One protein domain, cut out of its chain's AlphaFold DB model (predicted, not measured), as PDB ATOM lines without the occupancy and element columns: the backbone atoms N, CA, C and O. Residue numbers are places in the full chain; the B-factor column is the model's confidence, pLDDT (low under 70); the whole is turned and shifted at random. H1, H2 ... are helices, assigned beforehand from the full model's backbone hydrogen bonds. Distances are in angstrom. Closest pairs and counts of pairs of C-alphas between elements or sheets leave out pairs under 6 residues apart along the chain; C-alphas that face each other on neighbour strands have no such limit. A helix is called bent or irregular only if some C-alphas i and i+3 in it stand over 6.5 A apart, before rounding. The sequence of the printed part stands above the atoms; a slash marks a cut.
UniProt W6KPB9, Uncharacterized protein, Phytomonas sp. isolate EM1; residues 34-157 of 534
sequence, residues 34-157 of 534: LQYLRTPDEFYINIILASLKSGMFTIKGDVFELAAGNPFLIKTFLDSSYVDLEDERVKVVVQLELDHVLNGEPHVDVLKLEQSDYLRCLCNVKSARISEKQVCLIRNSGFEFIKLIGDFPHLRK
ATOM      1  N   LEU A  34     259.135 170.824 378.748       85.50
ATOM      2  CA  LEU A  34     259.725 170.555 377.429       85.50
ATOM      3  C   LEU A  34     259.349 171.624 376.391       85.50
ATOM      4  O   LEU A  34     260.197 172.011 375.588       85.50
ATOM      5  N   GLN A  35     258.109 172.120 376.403       84.44
ATOM      6  CA  GLN A  35     257.674 173.202 375.516       84.44
ATOM      7  C   GLN A  35     258.378 174.526 375.852       84.44
ATOM      8  O   GLN A  35     258.906 175.160 374.944       84.44
ATOM      9  N   TYR A  36     258.499 174.895 377.134       86.94
ATOM     10  CA  TYR A  36     259.269 176.079 377.545       86.94
ATOM     11  C   TYR A  36     260.756 175.989 377.152       86.94
ATOM     12  O   TYR A  36     261.342 176.973 376.710       86.94
ATOM     13  N   LEU A  37     261.379 174.812 377.271       85.94
ATOM     14  CA  LEU A  37     262.781 174.604 376.881       85.94
ATOM     15  C   LEU A  37     262.998 174.684 375.361       85.94
ATOM     16  O   LEU A  37     264.068 175.095 374.918       85.94
ATOM     17  N   ARG A  38     261.992 174.305 374.560       85.81
ATOM     18  CA  ARG A  38     261.994 174.472 373.095       85.81
ATOM     19  C   ARG A  38     261.711 175.915 372.674       85.81
ATOM     20  O   ARG A  38     262.297 176.383 371.702       85.81
ATOM     21  N   THR A  39     260.827 176.595 373.402       85.38
ATOM     22  CA  THR A  39     260.321 177.933 373.082       85.38
ATOM     23  C   THR A  39     260.111 178.718 374.388       85.38
ATOM     24  O   THR A  39     259.028 178.647 374.977       85.38
ATOM     25  N   PRO A  40     261.131 179.446 374.882       80.94
ATOM     26  CA  PRO A  40     261.042 180.167 376.149       80.94
ATOM     27  C   PRO A  40     260.126 181.390 376.014       80.94
ATOM     28  O   PRO A  40     260.533 182.447 375.539       80.94
ATOM     29  N   ASP A  41     258.877 181.219 376.446       85.31
ATOM     30  CA  ASP A  41     257.793 182.207 376.385       85.31
ATOM     31  C   ASP A  41     257.205 182.436 377.792       85.31
ATOM     32  O   ASP A  41     257.105 181.502 378.603       85.31
ATOM     33  N   GLU A  42     256.781 183.672 378.076       81.75
ATOM     34  CA  GLU A  42     256.042 184.033 379.288       81.75
ATOM     35  C   GLU A  42     254.768 183.188 379.462       81.75
ATOM     36  O   GLU A  42     254.383 182.867 380.587       81.75
ATOM     37  N   PHE A  43     254.128 182.768 378.368       85.25
ATOM     38  CA  PHE A  43     252.952 181.901 378.412       85.25
ATOM     39  C   PHE A  43     253.233 180.566 379.124       85.25
ATOM     40  O   PHE A  43     252.528 180.206 380.073       85.25
ATOM     41  N   TYR A  44     254.289 179.847 378.726       84.06
ATOM     42  CA  TYR A  44     254.593 178.529 379.290       84.06
ATOM     43  C   TYR A  44     255.081 178.612 380.741       84.06
ATOM     44  O   TYR A  44     254.663 177.795 381.565       84.06
ATOM     45  N   ILE A  45     255.890 179.618 381.103       84.00
ATOM     46  CA  ILE A  45     256.290 179.800 382.510       84.00
ATOM     47  C   ILE A  45     255.099 180.189 383.395       84.00
ATOM     48  O   ILE A  45     255.010 179.708 384.523       84.00
ATOM     49  N   ASN A  46     254.138 180.975 382.903       83.75
ATOM     50  CA  ASN A  46     252.927 181.285 383.665       83.75
ATOM     51  C   ASN A  46     252.070 180.031 383.927       83.75
ATOM     52  O   ASN A  46     251.540 179.885 385.030       83.75
ATOM     53  N   ILE A  47     251.999 179.083 382.982       82.56
ATOM     54  CA  ILE A  47     251.351 177.772 383.193       82.56
ATOM     55  C   ILE A  47     252.120 176.929 384.219       82.56
ATOM     56  O   ILE A  47     251.501 176.323 385.099       82.56
ATOM     57  N   ILE A  48     253.456 176.913 384.155       83.19
ATOM     58  CA  ILE A  48     254.310 176.234 385.143       83.19
ATOM     59  C   ILE A  48     254.061 176.825 386.540       83.19
ATOM     60  O   ILE A  48     253.711 176.098 387.465       83.19
ATOM     61  N   LEU A  49     254.132 178.150 386.694       84.00
ATOM     62  CA  LEU A  49     253.888 178.851 387.959       84.00
ATOM     63  C   LEU A  49     252.468 178.632 388.503       84.00
ATOM     64  O   LEU A  49     252.297 178.489 389.714       84.00
ATOM     65  N   ALA A  50     251.449 178.595 387.640       80.25
ATOM     66  CA  ALA A  50     250.076 178.285 388.038       80.25
ATOM     67  C   ALA A  50     249.931 176.828 388.511       80.25
ATOM     68  O   ALA A  50     249.320 176.578 389.552       80.25
ATOM     69  N   SER A  51     250.552 175.883 387.799       79.50
ATOM     70  CA  SER A  51     250.590 174.463 388.172       79.50
ATOM     71  C   SER A  51     251.260 174.257 389.531       79.50
ATOM     72  O   SER A  51     250.713 173.557 390.380       79.50
ATOM     73  N   LEU A  52     252.381 174.939 389.789       81.06
ATOM     74  CA  LEU A  52     253.073 174.905 391.080       81.06
ATOM     75  C   LEU A  52     252.218 175.510 392.202       81.06
ATOM     76  O   LEU A  52     252.039 174.885 393.243       81.06
ATOM     77  N   LYS A  53     251.594 176.674 391.976       79.19
ATOM     78  CA  LYS A  53     250.684 177.310 392.950       79.19
ATOM     79  C   LYS A  53     249.448 176.472 393.291       79.19
ATOM     80  O   LYS A  53     248.865 176.689 394.349       79.19
ATOM     81  N   SER A  54     249.040 175.536 392.430       73.25
ATOM     82  CA  SER A  54     247.924 174.623 392.724       73.25
ATOM     83  C   SER A  54     248.241 173.619 393.840       73.25
ATOM     84  O   SER A  54     247.323 173.068 394.442       73.25
ATOM     85  N   GLY A  55     249.528 173.361 394.103       63.34
ATOM     86  CA  GLY A  55     250.001 172.427 395.123       63.34
ATOM     87  C   GLY A  55     249.628 170.958 394.908       63.34
ATOM     88  O   GLY A  55     249.821 170.153 395.815       63.34
ATOM     89  N   MET A  56     249.101 170.590 393.733       67.19
ATOM     90  CA  MET A  56     248.637 169.225 393.438       67.19
ATOM     91  C   MET A  56     249.729 168.283 392.902       67.19
ATOM     92  O   MET A  56     249.442 167.124 392.606       67.19
ATOM     93  N   PHE A  57     250.973 168.755 392.771       71.75
ATOM     94  CA  PHE A  57     252.069 168.014 392.146       71.75
ATOM     95  C   PHE A  57     253.329 168.048 393.010       71.75
ATOM     96  O   PHE A  57     253.758 169.120 393.427       71.75
ATOM     97  N   THR A  58     253.960 166.890 393.205       78.19
ATOM     98  CA  THR A  58     255.346 166.794 393.683       78.19
ATOM     99  C   THR A  58     256.269 166.693 392.472       78.19
ATOM    100  O   THR A  58     256.094 165.793 391.645       78.19
ATOM    101  N   ILE A  59     257.245 167.592 392.343       81.56
ATOM    102  CA  ILE A  59     258.222 167.549 391.248       81.56
ATOM    103  C   ILE A  59     259.233 166.447 391.564       81.56
ATOM    104  O   ILE A  59     260.047 166.583 392.478       81.56
ATOM    105  N   LYS A  60     259.159 165.355 390.806       83.19
ATOM    106  CA  LYS A  60     260.107 164.240 390.860       83.19
ATOM    107  C   LYS A  60     261.356 164.532 390.032       83.19
ATOM    108  O   LYS A  60     261.372 165.435 389.188       83.19
ATOM    109  N   GLY A  61     262.394 163.734 390.251       81.25
ATOM    110  CA  GLY A  61     263.691 163.888 389.612       81.25
ATOM    111  C   GLY A  61     263.671 163.829 388.088       81.25
ATOM    112  O   GLY A  61     264.460 164.521 387.465       81.25
ATOM    113  N   ASP A  62     262.744 163.091 387.475       82.75
ATOM    114  CA  ASP A  62     262.594 162.999 386.016       82.75
ATOM    115  C   ASP A  62     262.043 164.274 385.356       82.75
ATOM    116  O   ASP A  62     262.320 164.525 384.183       82.75
ATOM    117  N   VAL A  63     261.277 165.087 386.092       83.62
ATOM    118  CA  VAL A  63     260.818 166.414 385.643       83.62
ATOM    119  C   VAL A  63     261.846 167.488 386.000       83.62
ATOM    120  O   VAL A  63     262.069 168.411 385.219       83.62
ATOM    121  N   PHE A  64     262.508 167.356 387.151       86.19
ATOM    122  CA  PHE A  64     263.553 168.282 387.592       86.19
ATOM    123  C   PHE A  64     264.813 168.208 386.708       86.19
ATOM    124  O   PHE A  64     265.379 169.239 386.356       86.19
ATOM    125  N   GLU A  65     265.210 167.005 386.284       88.31
ATOM    126  CA  GLU A  65     266.340 166.741 385.378       88.31
ATOM    127  C   GLU A  65     266.182 167.433 384.015       88.31
ATOM    128  O   GLU A  65     267.174 167.863 383.432       88.31
ATOM    129  N   LEU A  66     264.949 167.648 383.539       85.88
ATOM    130  CA  LEU A  66     264.700 168.408 382.307       85.88
ATOM    131  C   LEU A  66     265.091 169.887 382.424       85.88
ATOM    132  O   LEU A  66     265.426 170.498 381.416       85.88
ATOM    133  N   ALA A  67     265.061 170.465 383.627       84.31
ATOM    134  CA  ALA A  67     265.452 171.854 383.852       84.31
ATOM    135  C   ALA A  67     266.973 172.056 384.005       84.31
ATOM    136  O   ALA A  67     267.406 173.202 384.138       84.31
ATOM    137  N   ALA A  68     267.780 170.987 383.974       84.31
ATOM    138  CA  ALA A  68     269.241 171.068 384.034       84.31
ATOM    139  C   ALA A  68     269.799 172.033 382.969       84.31
ATOM    140  O   ALA A  68     269.388 172.004 381.808       84.31
ATOM    141  N   GLY A  69     270.723 172.915 383.358       78.44
ATOM    142  CA  GLY A  69     271.253 173.973 382.498       78.44
ATOM    143  C   GLY A  69     270.348 175.202 382.335       78.44
ATOM    144  O   GLY A  69     270.731 176.133 381.627       78.44
ATOM    145  N   ASN A  70     269.174 175.260 382.983       85.00
ATOM    146  CA  ASN A  70     268.310 176.446 383.013       85.00
ATOM    147  C   ASN A  70     268.131 176.978 384.455       85.00
ATOM    148  O   ASN A  70     267.194 176.579 385.158       85.00
ATOM    149  N   PRO A  71     268.981 177.931 384.898       84.06
ATOM    150  CA  PRO A  71     268.959 178.456 386.265       84.06
ATOM    151  C   PRO A  71     267.613 179.040 386.707       84.06
ATOM    152  O   PRO A  71     267.249 178.966 387.880       84.06
ATOM    153  N   PHE A  72     266.851 179.616 385.774       85.12
ATOM    154  CA  PHE A  72     265.563 180.239 386.063       85.12
ATOM    155  C   PHE A  72     264.470 179.199 386.351       85.12
ATOM    156  O   PHE A  72     263.727 179.354 387.323       85.12
ATOM    157  N   LEU A  73     264.405 178.109 385.576       85.25
ATOM    158  CA  LEU A  73     263.510 176.983 385.867       85.25
ATOM    159  C   LEU A  73     263.886 176.281 387.176       85.25
ATOM    160  O   LEU A  73     263.015 176.071 388.018       85.25
ATOM    161  N   ILE A  74     265.172 175.967 387.376       87.56
ATOM    162  CA  ILE A  74     265.655 175.287 388.589       87.56
ATOM    163  C   ILE A  74     265.317 176.106 389.836       87.56
ATOM    164  O   ILE A  74     264.748 175.571 390.790       87.56
ATOM    165  N   LYS A  75     265.591 177.419 389.806       87.00
ATOM    166  CA  LYS A  75     265.210 178.335 390.885       87.00
ATOM    167  C   LYS A  75     263.698 178.334 391.110       87.00
ATOM    168  O   LYS A  75     263.258 178.180 392.242       87.00
ATOM    169  N   THR A  76     262.903 178.437 390.043       85.94
ATOM    170  CA  THR A  76     261.431 178.435 390.125       85.94
ATOM    171  C   THR A  76     260.887 177.156 390.770       85.94
ATOM    172  O   THR A  76     259.966 177.220 391.584       85.94
ATOM    173  N   PHE A  77     261.465 175.994 390.457       87.44
ATOM    174  CA  PHE A  77     261.086 174.722 391.070       87.44
ATOM    175  C   PHE A  77     261.477 174.652 392.544       87.44
ATOM    176  O   PHE A  77     260.628 174.340 393.378       87.44
ATOM    177  N   LEU A  78     262.724 174.975 392.889       86.00
ATOM    178  CA  LEU A  78     263.204 174.931 394.271       86.00
ATOM    179  C   LEU A  78     262.471 175.943 395.173       86.00
ATOM    180  O   LEU A  78     262.017 175.570 396.256       86.00
ATOM    181  N   ASP A  79     262.262 177.176 394.704       85.62
ATOM    182  CA  ASP A  79     261.516 178.218 395.426       85.62
ATOM    183  C   ASP A  79     260.033 177.831 395.628       85.62
ATOM    184  O   ASP A  79     259.413 178.242 396.610       85.62
ATOM    185  N   SER A  80     259.460 176.985 394.757       82.50
ATOM    186  CA  SER A  80     258.077 176.501 394.899       82.50
ATOM    187  C   SER A  80     257.851 175.583 396.107       82.50
ATOM    188  O   SER A  80     256.712 175.407 396.523       82.50
ATOM    189  N   SER A  81     258.914 175.002 396.681       80.62
ATOM    190  CA  SER A  81     258.857 174.013 397.775       80.62
ATOM    191  C   SER A  81     258.130 172.689 397.462       80.62
ATOM    192  O   SER A  81     257.967 171.869 398.363       80.62
ATOM    193  N   TYR A  82     257.745 172.434 396.204       84.88
ATOM    194  CA  TYR A  82     257.080 171.192 395.771       84.88
ATOM    195  C   TYR A  82     258.031 170.126 395.194       84.88
ATOM    196  O   TYR A  82     257.574 169.086 394.722       84.88
ATOM    197  N   VAL A  83     259.347 170.356 395.211       84.44
ATOM    198  CA  VAL A  83     260.347 169.374 394.750       84.44
ATOM    199  C   VAL A  83     260.522 168.256 395.775       84.44
ATOM    200  O   VAL A  83     260.684 168.524 396.966       84.44
ATOM    201  N   ASP A  84     260.562 167.005 395.311       85.75
ATOM    202  CA  ASP A  84     260.999 165.878 396.133       85.75
ATOM    203  C   ASP A  84     262.521 165.941 396.344       85.75
ATOM    204  O   ASP A  84     263.316 165.441 395.549       85.75
ATOM    205  N   LEU A  85     262.931 166.599 397.429       85.06
ATOM    206  CA  LEU A  85     264.340 166.752 397.799       85.06
ATOM    207  C   LEU A  85     264.997 165.442 398.264       85.06
ATOM    208  O   LEU A  85     266.206 165.444 398.510       85.06
ATOM    209  N   GLU A  86     264.241 164.346 398.412       84.31
ATOM    210  CA  GLU A  86     264.799 163.032 398.735       84.31
ATOM    211  C   GLU A  86     265.090 162.167 397.496       84.31
ATOM    212  O   GLU A  86     265.858 161.209 397.611       84.31
ATOM    213  N   ASP A  87     264.586 162.537 396.315       86.12
ATOM    214  CA  ASP A  87     264.906 161.883 395.041       86.12
ATOM    215  C   ASP A  87     266.395 162.063 394.680       86.12
ATOM    216  O   ASP A  87     266.929 163.174 394.603       86.12
ATOM    217  N   GLU A  88     267.084 160.946 394.439       86.00
ATOM    218  CA  GLU A  88     268.519 160.923 394.143       86.00
ATOM    219  C   GLU A  88     268.878 161.697 392.865       86.00
ATOM    220  O   GLU A  88     269.943 162.308 392.794       86.00
ATOM    221  N   ARG A  89     267.981 161.760 391.872       87.06
ATOM    222  CA  ARG A  89     268.230 162.536 390.646       87.06
ATOM    223  C   ARG A  89     268.183 164.036 390.912       87.06
ATOM    224  O   ARG A  89     269.029 164.761 390.399       87.06
ATOM    225  N   VAL A  90     267.256 164.498 391.759       86.12
ATOM    226  CA  VAL A  90     267.220 165.902 392.208       86.12
ATOM    227  C   VAL A  90     268.526 166.242 392.923       86.12
ATOM    228  O   VAL A  90     269.150 167.255 392.611       86.12
ATOM    229  N   LYS A  91     268.986 165.369 393.830       87.81
ATOM    230  CA  LYS A  91     270.252 165.543 394.561       87.81
ATOM    231  C   LYS A  91     271.451 165.662 393.608       87.81
ATOM    232  O   LYS A  91     272.267 166.564 393.786       87.81
ATOM    233  N   VAL A  92     271.530 164.808 392.584       88.19
ATOM    234  CA  VAL A  92     272.591 164.845 391.561       88.19
ATOM    235  C   VAL A  92     272.533 166.124 390.721       88.19
ATOM    236  O   VAL A  92     273.557 166.787 390.577       88.19
ATOM    237  N   VAL A  93     271.362 166.517 390.207       88.69
ATOM    238  CA  VAL A  93     271.212 167.727 389.374       88.69
ATOM    239  C   VAL A  93     271.560 168.991 390.166       88.69
ATOM    240  O   VAL A  93     272.323 169.823 389.680       88.69
ATOM    241  N   VAL A  94     271.083 169.114 391.412       88.00
ATOM    242  CA  VAL A  94     271.424 170.246 392.291       88.00
ATOM    243  C   VAL A  94     272.930 170.307 392.570       88.00
ATOM    244  O   VAL A  94     273.499 171.398 392.552       88.00
ATOM    245  N   GLN A  95     273.592 169.167 392.800       88.38
ATOM    246  CA  GLN A  95     275.039 169.145 393.021       88.38
ATOM    247  C   GLN A  95     275.821 169.516 391.752       88.38
ATOM    248  O   GLN A  95     276.770 170.287 391.846       88.38
ATOM    249  N   LEU A  96     275.411 169.034 390.574       87.69
ATOM    250  CA  LEU A  96     276.054 169.371 389.297       87.69
ATOM    251  C   LEU A  96     275.938 170.864 388.962       87.69
ATOM    252  O   LEU A  96     276.911 171.467 388.519       87.69
ATOM    253  N   GLU A  97     274.779 171.475 389.210       87.31
ATOM    254  CA  GLU A  97     274.561 172.919 389.051       87.31
ATOM    255  C   GLU A  97     275.381 173.736 390.053       87.31
ATOM    256  O   GLU A  97     276.034 174.713 389.683       87.31
ATOM    257  N   LEU A  98     275.415 173.307 391.319       86.69
ATOM    258  CA  LEU A  98     276.245 173.927 392.348       86.69
ATOM    259  C   LEU A  98     277.734 173.850 391.981       86.69
ATOM    260  O   LEU A  98     278.448 174.847 392.098       86.69
ATOM    261  N   ASP A  99     278.189 172.698 391.488       86.12
ATOM    262  CA  ASP A  99     279.556 172.498 391.022       86.12
ATOM    263  C   ASP A  99     279.859 173.342 389.779       86.12
ATOM    264  O   ASP A  99     280.928 173.943 389.707       86.12
ATOM    265  N   HIS A 100     278.921 173.455 388.834       85.06
ATOM    266  CA  HIS A 100     279.067 174.289 387.642       85.06
ATOM    267  C   HIS A 100     279.234 175.774 388.001       85.06
ATOM    268  O   HIS A 100     280.203 176.398 387.569       85.06
ATOM    269  N   VAL A 101     278.358 176.321 388.852       82.56
ATOM    270  CA  VAL A 101     278.430 177.729 389.283       82.56
ATOM    271  C   VAL A 101     279.674 178.000 390.143       82.56
ATOM    272  O   VAL A 101     280.281 179.062 390.023       82.56
ATOM    273  N   LEU A 102     280.097 177.044 390.982       78.19
ATOM    274  CA  LEU A 102     281.266 177.185 391.864       78.19
ATOM    275  C   LEU A 102     282.603 176.729 391.248       78.19
ATOM    276  O   LEU A 102     283.619 176.750 391.945       78.19
ATOM    277  N   ASN A 103     282.644 176.336 389.973       71.44
ATOM    278  CA  ASN A 103     283.905 176.040 389.278       71.44
ATOM    279  C   ASN A 103     284.654 177.307 388.817       71.44
ATOM    280  O   ASN A 103     285.852 177.224 388.543       71.44
ATOM    281  N   GLY A 104     283.979 178.464 388.790       58.59
ATOM    282  CA  GLY A 104     284.540 179.746 388.355       58.59
ATOM    283  C   GLY A 104     284.709 179.858 386.834       58.59
ATOM    284  O   GLY A 104     284.763 178.863 386.112       58.59
ATOM    285  N   GLU A 105     284.802 181.088 386.329       55.88
ATOM    286  CA  GLU A 105     285.222 181.312 384.941       55.88
ATOM    287  C   GLU A 105     286.747 181.140 384.852       55.88
ATOM    288  O   GLU A 105     287.465 181.634 385.729       55.88
ATOM    289  N   PRO A 106     287.292 180.486 383.807       41.78
ATOM    290  CA  PRO A 106     288.732 180.507 383.591       41.78
ATOM    291  C   PRO A 106     289.184 181.971 383.490       41.78
ATOM    292  O   PRO A 106     288.653 182.734 382.686       41.78
ATOM    293  N   HIS A 107     290.164 182.339 384.323       45.22
ATOM    294  CA  HIS A 107     290.681 183.702 384.535       45.22
ATOM    295  C   HIS A 107     289.896 184.620 385.501       45.22
ATOM    296  O   HIS A 107     290.295 185.776 385.650       45.22
ATOM    297  N   VAL A 108     288.861 184.140 386.210       55.62
ATOM    298  CA  VAL A 108     288.151 184.921 387.248       55.62
ATOM    299  C   VAL A 108     288.027 184.132 388.563       55.62
ATOM    300  O   VAL A 108     287.118 183.326 388.742       55.62
ATOM    301  N   ASP A 109     288.904 184.428 389.527       62.88
ATOM    302  CA  ASP A 109     288.941 183.803 390.868       62.88
ATOM    303  C   ASP A 109     287.833 184.331 391.833       62.88
ATOM    304  O   ASP A 109     288.010 184.325 393.053       62.88
ATOM    305  N   VAL A 110     286.708 184.851 391.310       67.31
ATOM    306  CA  VAL A 110     285.677 185.625 392.045       67.31
ATOM    307  C   VAL A 110     284.277 185.389 391.442       67.31
ATOM    308  O   VAL A 110     284.094 185.527 390.234       67.31
ATOM    309  N   LEU A 111     283.270 185.087 392.271       71.00
ATOM    310  CA  LEU A 111     281.856 184.966 391.872       71.00
ATOM    311  C   LEU A 111     281.193 186.344 391.665       71.00
ATOM    312  O   LEU A 111     281.512 187.320 392.345       71.00
ATOM    313  N   LYS A 112     280.226 186.420 390.748       74.50
ATOM    314  CA  LYS A 112     279.480 187.646 390.402       74.50
ATOM    315  C   LYS A 112     278.234 187.780 391.280       74.50
ATOM    316  O   LYS A 112     277.516 186.796 391.435       74.50
ATOM    317  N   LEU A 113     277.914 188.982 391.784       71.69
ATOM    318  CA  LEU A 113     276.748 189.229 392.664       71.69
ATOM    319  C   LEU A 113     275.444 188.608 392.141       71.69
ATOM    320  O   LEU A 113     274.680 188.042 392.909       71.69
ATOM    321  N   GLU A 114     275.210 188.668 390.832       74.81
ATOM    322  CA  GLU A 114     274.030 188.104 390.157       74.81
ATOM    323  C   GLU A 114     273.826 186.600 390.438       74.81
ATOM    324  O   GLU A 114     272.699 186.108 390.447       74.81
ATOM    325  N   GLN A 115     274.906 185.871 390.736       78.56
ATOM    326  CA  GLN A 115     274.879 184.451 391.079       78.56
ATOM    327  C   GLN A 115     274.446 184.198 392.535       78.56
ATOM    328  O   GLN A 115     274.074 183.070 392.855       78.56
ATOM    329  N   SER A 116     274.474 185.199 393.431       80.75
ATOM    330  CA  SER A 116     274.284 184.994 394.878       80.75
ATOM    331  C   SER A 116     272.909 184.436 395.236       80.75
ATOM    332  O   SER A 116     272.812 183.552 396.085       80.75
ATOM    333  N   ASP A 117     271.852 184.911 394.578       81.38
ATOM    334  CA  ASP A 117     270.482 184.443 394.815       81.38
ATOM    335  C   ASP A 117     270.257 183.016 394.302       81.38
ATOM    336  O   ASP A 117     269.562 182.231 394.947       81.38
ATOM    337  N   TYR A 118     270.853 182.664 393.157       84.69
ATOM    338  CA  TYR A 118     270.766 181.310 392.604       84.69
ATOM    339  C   TYR A 118     271.560 180.317 393.463       84.69
ATOM    340  O   TYR A 118     271.025 179.291 393.878       84.69
ATOM    341  N   LEU A 119     272.785 180.687 393.852       85.81
ATOM    342  CA  LEU A 119     273.591 179.947 394.824       85.81
ATOM    343  C   LEU A 119     272.851 179.738 396.144       85.81
ATOM    344  O   LEU A 119     272.871 178.639 396.687       85.81
ATOM    345  N   ARG A 120     272.145 180.755 396.651       85.81
ATOM    346  CA  ARG A 120     271.347 180.634 397.878       85.81
ATOM    347  C   ARG A 120     270.204 179.628 397.749       85.81
ATOM    348  O   ARG A 120     269.921 178.929 398.717       85.81
ATOM    349  N   CYS A 121     269.578 179.557 396.578       84.81
ATOM    350  CA  CYS A 121     268.530 178.590 396.266       84.81
ATOM    351  C   CYS A 121     269.091 177.154 396.243       84.81
ATOM    352  O   CYS A 121     268.606 176.294 396.980       84.81
ATOM    353  N   LEU A 122     270.189 176.917 395.512       87.19
ATOM    354  CA  LEU A 122     270.882 175.619 395.460       87.19
ATOM    355  C   LEU A 122     271.387 175.173 396.846       87.19
ATOM    356  O   LEU A 122     271.159 174.041 397.269       87.19
ATOM    357  N   CYS A 123     272.012 176.082 397.602       86.38
ATOM    358  CA  CYS A 123     272.526 175.831 398.950       86.38
ATOM    359  C   CYS A 123     271.444 175.591 400.020       86.38
ATOM    360  O   CYS A 123     271.786 175.223 401.142       86.38
ATOM    361  N   ASN A 124     270.158 175.792 399.720       86.12
ATOM    362  CA  ASN A 124     269.067 175.471 400.644       86.12
ATOM    363  C   ASN A 124     268.796 173.952 400.713       86.12
ATOM    364  O   ASN A 124     268.264 173.444 401.705       86.12
ATOM    365  N   VAL A 125     269.181 173.209 399.672       84.62
ATOM    366  CA  VAL A 125     268.949 171.766 399.554       84.62
ATOM    367  C   VAL A 125     269.932 171.007 400.456       84.62
ATOM    368  O   VAL A 125     271.131 170.994 400.220       84.62
ATOM    369  N   LYS A 126     269.425 170.318 401.488       83.75
ATOM    370  CA  LYS A 126     270.238 169.711 402.571       83.75
ATOM    371  C   LYS A 126     271.283 168.671 402.128       83.75
ATOM    372  O   LYS A 126     272.184 168.360 402.919       83.75
ATOM    373  N   SER A 127     271.133 168.088 400.939       83.00
ATOM    374  CA  SER A 127     272.094 167.151 400.345       83.00
ATOM    375  C   SER A 127     273.311 167.850 399.735       83.00
ATOM    376  O   SER A 127     274.361 167.217 399.657       83.00
ATOM    377  N   ALA A 128     273.198 169.134 399.372       83.25
ATOM    378  CA  ALA A 128     274.252 169.908 398.731       83.25
ATOM    379  C   ALA A 128     275.551 169.892 399.546       83.25
ATOM    380  O   ALA A 128     275.556 170.083 400.772       83.25
ATOM    381  N   ARG A 129     276.668 169.674 398.850       83.06
ATOM    382  CA  ARG A 129     278.026 169.666 399.398       83.06
ATOM    383  C   ARG A 129     278.910 170.667 398.677       83.06
ATOM    384  O   ARG A 129     278.718 170.956 397.503       83.06
ATOM    385  N   ILE A 130     279.907 171.172 399.398       81.38
ATOM    386  CA  ILE A 130     280.937 172.053 398.848       81.38
ATOM    387  C   ILE A 130     282.324 171.510 399.184       81.38
ATOM    388  O   ILE A 130     282.600 171.088 400.308       81.38
ATOM    389  N   SER A 131     283.202 171.516 398.190       77.94
ATOM    390  CA  SER A 131     284.595 171.091 398.310       77.94
ATOM    391  C   SER A 131     285.494 172.197 398.877       77.94
ATOM    392  O   SER A 131     285.199 173.386 398.766       77.94
ATOM    393  N   GLU A 132     286.664 171.819 399.409       71.81
ATOM    394  CA  GLU A 132     287.691 172.752 399.924       71.81
ATOM    395  C   GLU A 132     288.070 173.846 398.898       71.81
ATOM    396  O   GLU A 132     288.344 174.984 399.278       71.81
ATOM    397  N   LYS A 133     288.028 173.535 397.591       72.81
ATOM    398  CA  LYS A 133     288.293 174.499 396.506       72.81
ATOM    399  C   LYS A 133     287.171 175.527 396.345       72.81
ATOM    400  O   LYS A 133     287.446 176.720 396.289       72.81
ATOM    401  N   GLN A 134     285.922 175.074 396.300       77.38
ATOM    402  CA  GLN A 134     284.749 175.938 396.119       77.38
ATOM    403  C   GLN A 134     284.527 176.843 397.336       77.38
ATOM    404  O   GLN A 134     284.144 178.000 397.199       77.38
ATOM    405  N   VAL A 135     284.848 176.348 398.534       73.81
ATOM    406  CA  VAL A 135     284.865 177.152 399.763       73.81
ATOM    407  C   VAL A 135     285.913 178.273 399.685       73.81
ATOM    408  O   VAL A 135     285.637 179.395 400.106       73.81
ATOM    409  N   CYS A 136     287.093 177.995 399.119       70.44
ATOM    410  CA  CYS A 136     288.118 179.009 398.867       70.44
ATOM    411  C   CYS A 136     287.611 180.088 397.891       70.44
ATOM    412  O   CYS A 136     287.732 181.274 398.180       70.44
ATOM    413  N   LEU A 137     286.951 179.684 396.795       75.19
ATOM    414  CA  LEU A 137     286.324 180.610 395.845       75.19
ATOM    415  C   LEU A 137     285.266 181.494 396.528       75.19
ATOM    416  O   LEU A 137     285.341 182.717 396.446       75.19
ATOM    417  N   ILE A 138     284.331 180.896 397.277       75.81
ATOM    418  CA  ILE A 138     283.306 181.611 398.061       75.81
ATOM    419  C   ILE A 138     283.937 182.653 398.998       75.81
ATOM    420  O   ILE A 138     283.455 183.781 399.090       75.81
ATOM    421  N   ARG A 139     285.040 182.298 399.669       69.81
ATOM    422  CA  ARG A 139     285.770 183.174 400.597       69.81
ATOM    423  C   ARG A 139     286.521 184.321 399.922       69.81
ATOM    424  O   ARG A 139     286.756 185.330 400.585       69.81
ATOM    425  N   ASN A 140     286.838 184.206 398.639       67.94
ATOM    426  CA  ASN A 140     287.489 185.263 397.863       67.94
ATOM    427  C   ASN A 140     286.475 186.101 397.063       67.94
ATOM    428  O   ASN A 140     286.849 187.082 396.428       67.94
ATOM    429  N   SER A 141     285.190 185.729 397.099       70.75
ATOM    430  CA  SER A 141     284.153 186.333 396.260       70.75
ATOM    431  C   SER A 141     283.405 187.505 396.895       70.75
ATOM    432  O   SER A 141     282.833 188.310 396.172       70.75
ATOM    433  N   GLY A 142     283.382 187.621 398.223       70.88
ATOM    434  CA  GLY A 142     282.632 188.654 398.944       70.88
ATOM    435  C   GLY A 142     281.850 188.114 400.143       70.88
ATOM    436  O   GLY A 142     281.563 186.916 400.265       70.88
ATOM    437  N   PHE A 143     281.490 189.008 401.065       71.75
ATOM    438  CA  PHE A 143     280.795 188.629 402.298       71.75
ATOM    439  C   PHE A 143     279.359 188.132 402.086       71.75
ATOM    440  O   PHE A 143     278.847 187.410 402.945       71.75
ATOM    441  N   GLU A 144     278.715 188.448 400.959       71.44
ATOM    442  CA  GLU A 144     277.431 187.859 400.570       71.44
ATOM    443  C   GLU A 144     277.542 186.345 400.332       71.44
ATOM    444  O   GLU A 144     276.658 185.595 400.746       71.44
ATOM    445  N   PHE A 145     278.665 185.878 399.776       74.44
ATOM    446  CA  PHE A 145     278.924 184.456 399.548       74.44
ATOM    447  C   PHE A 145     279.387 183.757 400.831       74.44
ATOM    448  O   PHE A 145     278.888 182.680 401.157       74.44
ATOM    449  N   ILE A 146     280.252 184.393 401.634       73.00
ATOM    450  CA  ILE A 146     280.632 183.874 402.965       73.00
ATOM    451  C   ILE A 146     279.393 183.683 403.856       73.00
ATOM    452  O   ILE A 146     279.310 182.711 404.615       73.00
ATOM    453  N   LYS A 147     278.394 184.568 403.743       74.38
ATOM    454  CA  LYS A 147     277.131 184.448 404.479       74.38
ATOM    455  C   LYS A 147     276.375 183.153 404.155       74.38
ATOM    456  O   LYS A 147     275.771 182.606 405.072       74.38
ATOM    457  N   LEU A 148     276.457 182.604 402.939       76.00
ATOM    458  CA  LEU A 148     275.819 181.322 402.585       76.00
ATOM    459  C   LEU A 148     276.298 180.175 403.491       76.00
ATOM    460  O   LEU A 148     275.490 179.398 403.995       76.00
ATOM    461  N   ILE A 149     277.600 180.130 403.798       73.94
ATOM    462  CA  ILE A 149     278.201 179.148 404.719       73.94
ATOM    463  C   ILE A 149     277.721 179.376 406.171       73.94
ATOM    464  O   ILE A 149     277.763 178.466 407.005       73.94
ATOM    465  N   GLY A 150     277.285 180.590 406.518       69.94
ATOM    466  CA  GLY A 150     276.642 180.927 407.795       69.94
ATOM    467  C   GLY A 150     275.161 180.538 407.859       69.94
ATOM    468  O   GLY A 150     274.736 179.957 408.857       69.94
ATOM    469  N   ASP A 151     274.406 180.835 406.801       74.62
ATOM    470  CA  ASP A 151     272.966 180.581 406.690       74.62
ATOM    471  C   ASP A 151     272.653 179.075 406.535       74.62
ATOM    472  O   ASP A 151     271.616 178.620 407.020       74.62
ATOM    473  N   PHE A 152     273.560 178.284 405.940       79.56
ATOM    474  CA  PHE A 152     273.366 176.851 405.667       79.56
ATOM    475  C   PHE A 152     274.425 175.948 406.343       79.56
ATOM    476  O   PHE A 152     275.401 175.527 405.717       79.56
ATOM    477  N   PRO A 153     274.237 175.559 407.623       74.69
ATOM    478  CA  PRO A 153     275.232 174.783 408.375       74.69
ATOM    479  C   PRO A 153     275.556 173.394 407.808       74.69
ATOM    480  O   PRO A 153     276.599 172.831 408.137       74.69
ATOM    481  N   HIS A 154     274.679 172.811 406.983       80.69
ATOM    482  CA  HIS A 154     274.881 171.471 406.425       80.69
ATOM    483  C   HIS A 154     276.031 171.420 405.406       80.69
ATOM    484  O   HIS A 154     276.715 170.401 405.341       80.69
ATOM    485  N   LEU A 155     276.314 172.533 404.718       76.56
ATOM    486  CA  LEU A 155     277.446 172.680 403.798       76.56
ATOM    487  C   LEU A 155     278.804 172.485 404.496       76.56
ATOM    488  O   LEU A 155     279.781 172.086 403.869       76.56
ATOM    489  N   ARG A 156     278.874 172.732 405.813       69.94
ATOM    490  CA  ARG A 156     280.106 172.601 406.610       69.94
ATOM    491  C   ARG A 156     280.471 171.154 406.957       69.94
ATOM    492  O   ARG A 156     281.574 170.930 407.443       69.94
ATOM    493  N   LYS A 157     279.564 170.184 406.767       69.75
ATOM    494  CA  LYS A 157     279.719 168.806 407.281       69.75
ATOM    495  C   LYS A 157     280.917 168.055 406.699       69.75
ATOM    496  O   LYS A 157     281.534 167.273 407.415       69.75
TER     497      LYS A 157
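This is residues 34 to 157 of the 534 residues of an uncharacterized protein of Phytomonas sp. isolate EM1 (UniProt W6KPB9). The chain is wound in stacked turns of helix pairs along the longest axis: H1 with H2, H3 with H4, H5 with H6, then H7 with H8. H2, H4, H6 and H8 form one row, each running the same way as the next, and H1, H3, H5 and H7 form a second; H1 and H2 are only loosely joined to the rest. The printed part has 124 residues and nine named helices, H1 to H9 in order, with no named strand: all helix, compact, radius of gyration of the C-alphas 15.1 A, spans 40 by 29 by 21 A.

H5, residues 88 to 102, and H6, residues 113 to 122, form a helical hairpin at a shallow tilt of 18 degrees; their closest C-alphas, Val 94 and Leu 122, are 6.3 A apart. With residues 88 to 93 alone, H5 touches H3, residues 61 to 67 (C-alphas of Gly 61 and Val 90, 4.8 A). H6 touches H4, residues 71 to 79, at a steep tilt of 46 degrees (Lys 75 and Cys 121, 6.3 A). H6 and H8, residues 143 to 151, only just touch, with 3 pairs of C-alphas within 8 A. H7, residues 132 to 141, touches H8 only at the corner. H2, residues 42 to 53, is close to H4 but not clearly touching (Leu 49 and Thr 76, 7.9 A). H1, residues 34 to 38, and H2 only just touch, only at the corner, with 3 pairs. H9, residues 153 to 156, touches no helix. Every O i to N i+4 pair is within hydrogen-bond range in H1, H2, H4, H5 and H7, against 1 of 3 in H3, where 3 of 4 O i to N i+3 pairs are, 4 of 6 in H6 and 3 of 5 in H8; H9 is too short for one.

H5 is 20.8 A long, H2 16.1 A, H6 15.1 A. H1 begins at C-alpha 34 (259.725, 170.555, 377.429); H9 ends at C-alpha 156 (280.106, 172.601, 406.610). H6 is only just irregular: C-alphas 114 and 117 are 6.9 A apart.

The two farthest C-alphas, Met 56 and His 107, are 45.3 A apart. The printed part has no cut and no long link. Mean pLDDT of the printed part is 79.4; 14 residues are under 70, among them 104 to 110.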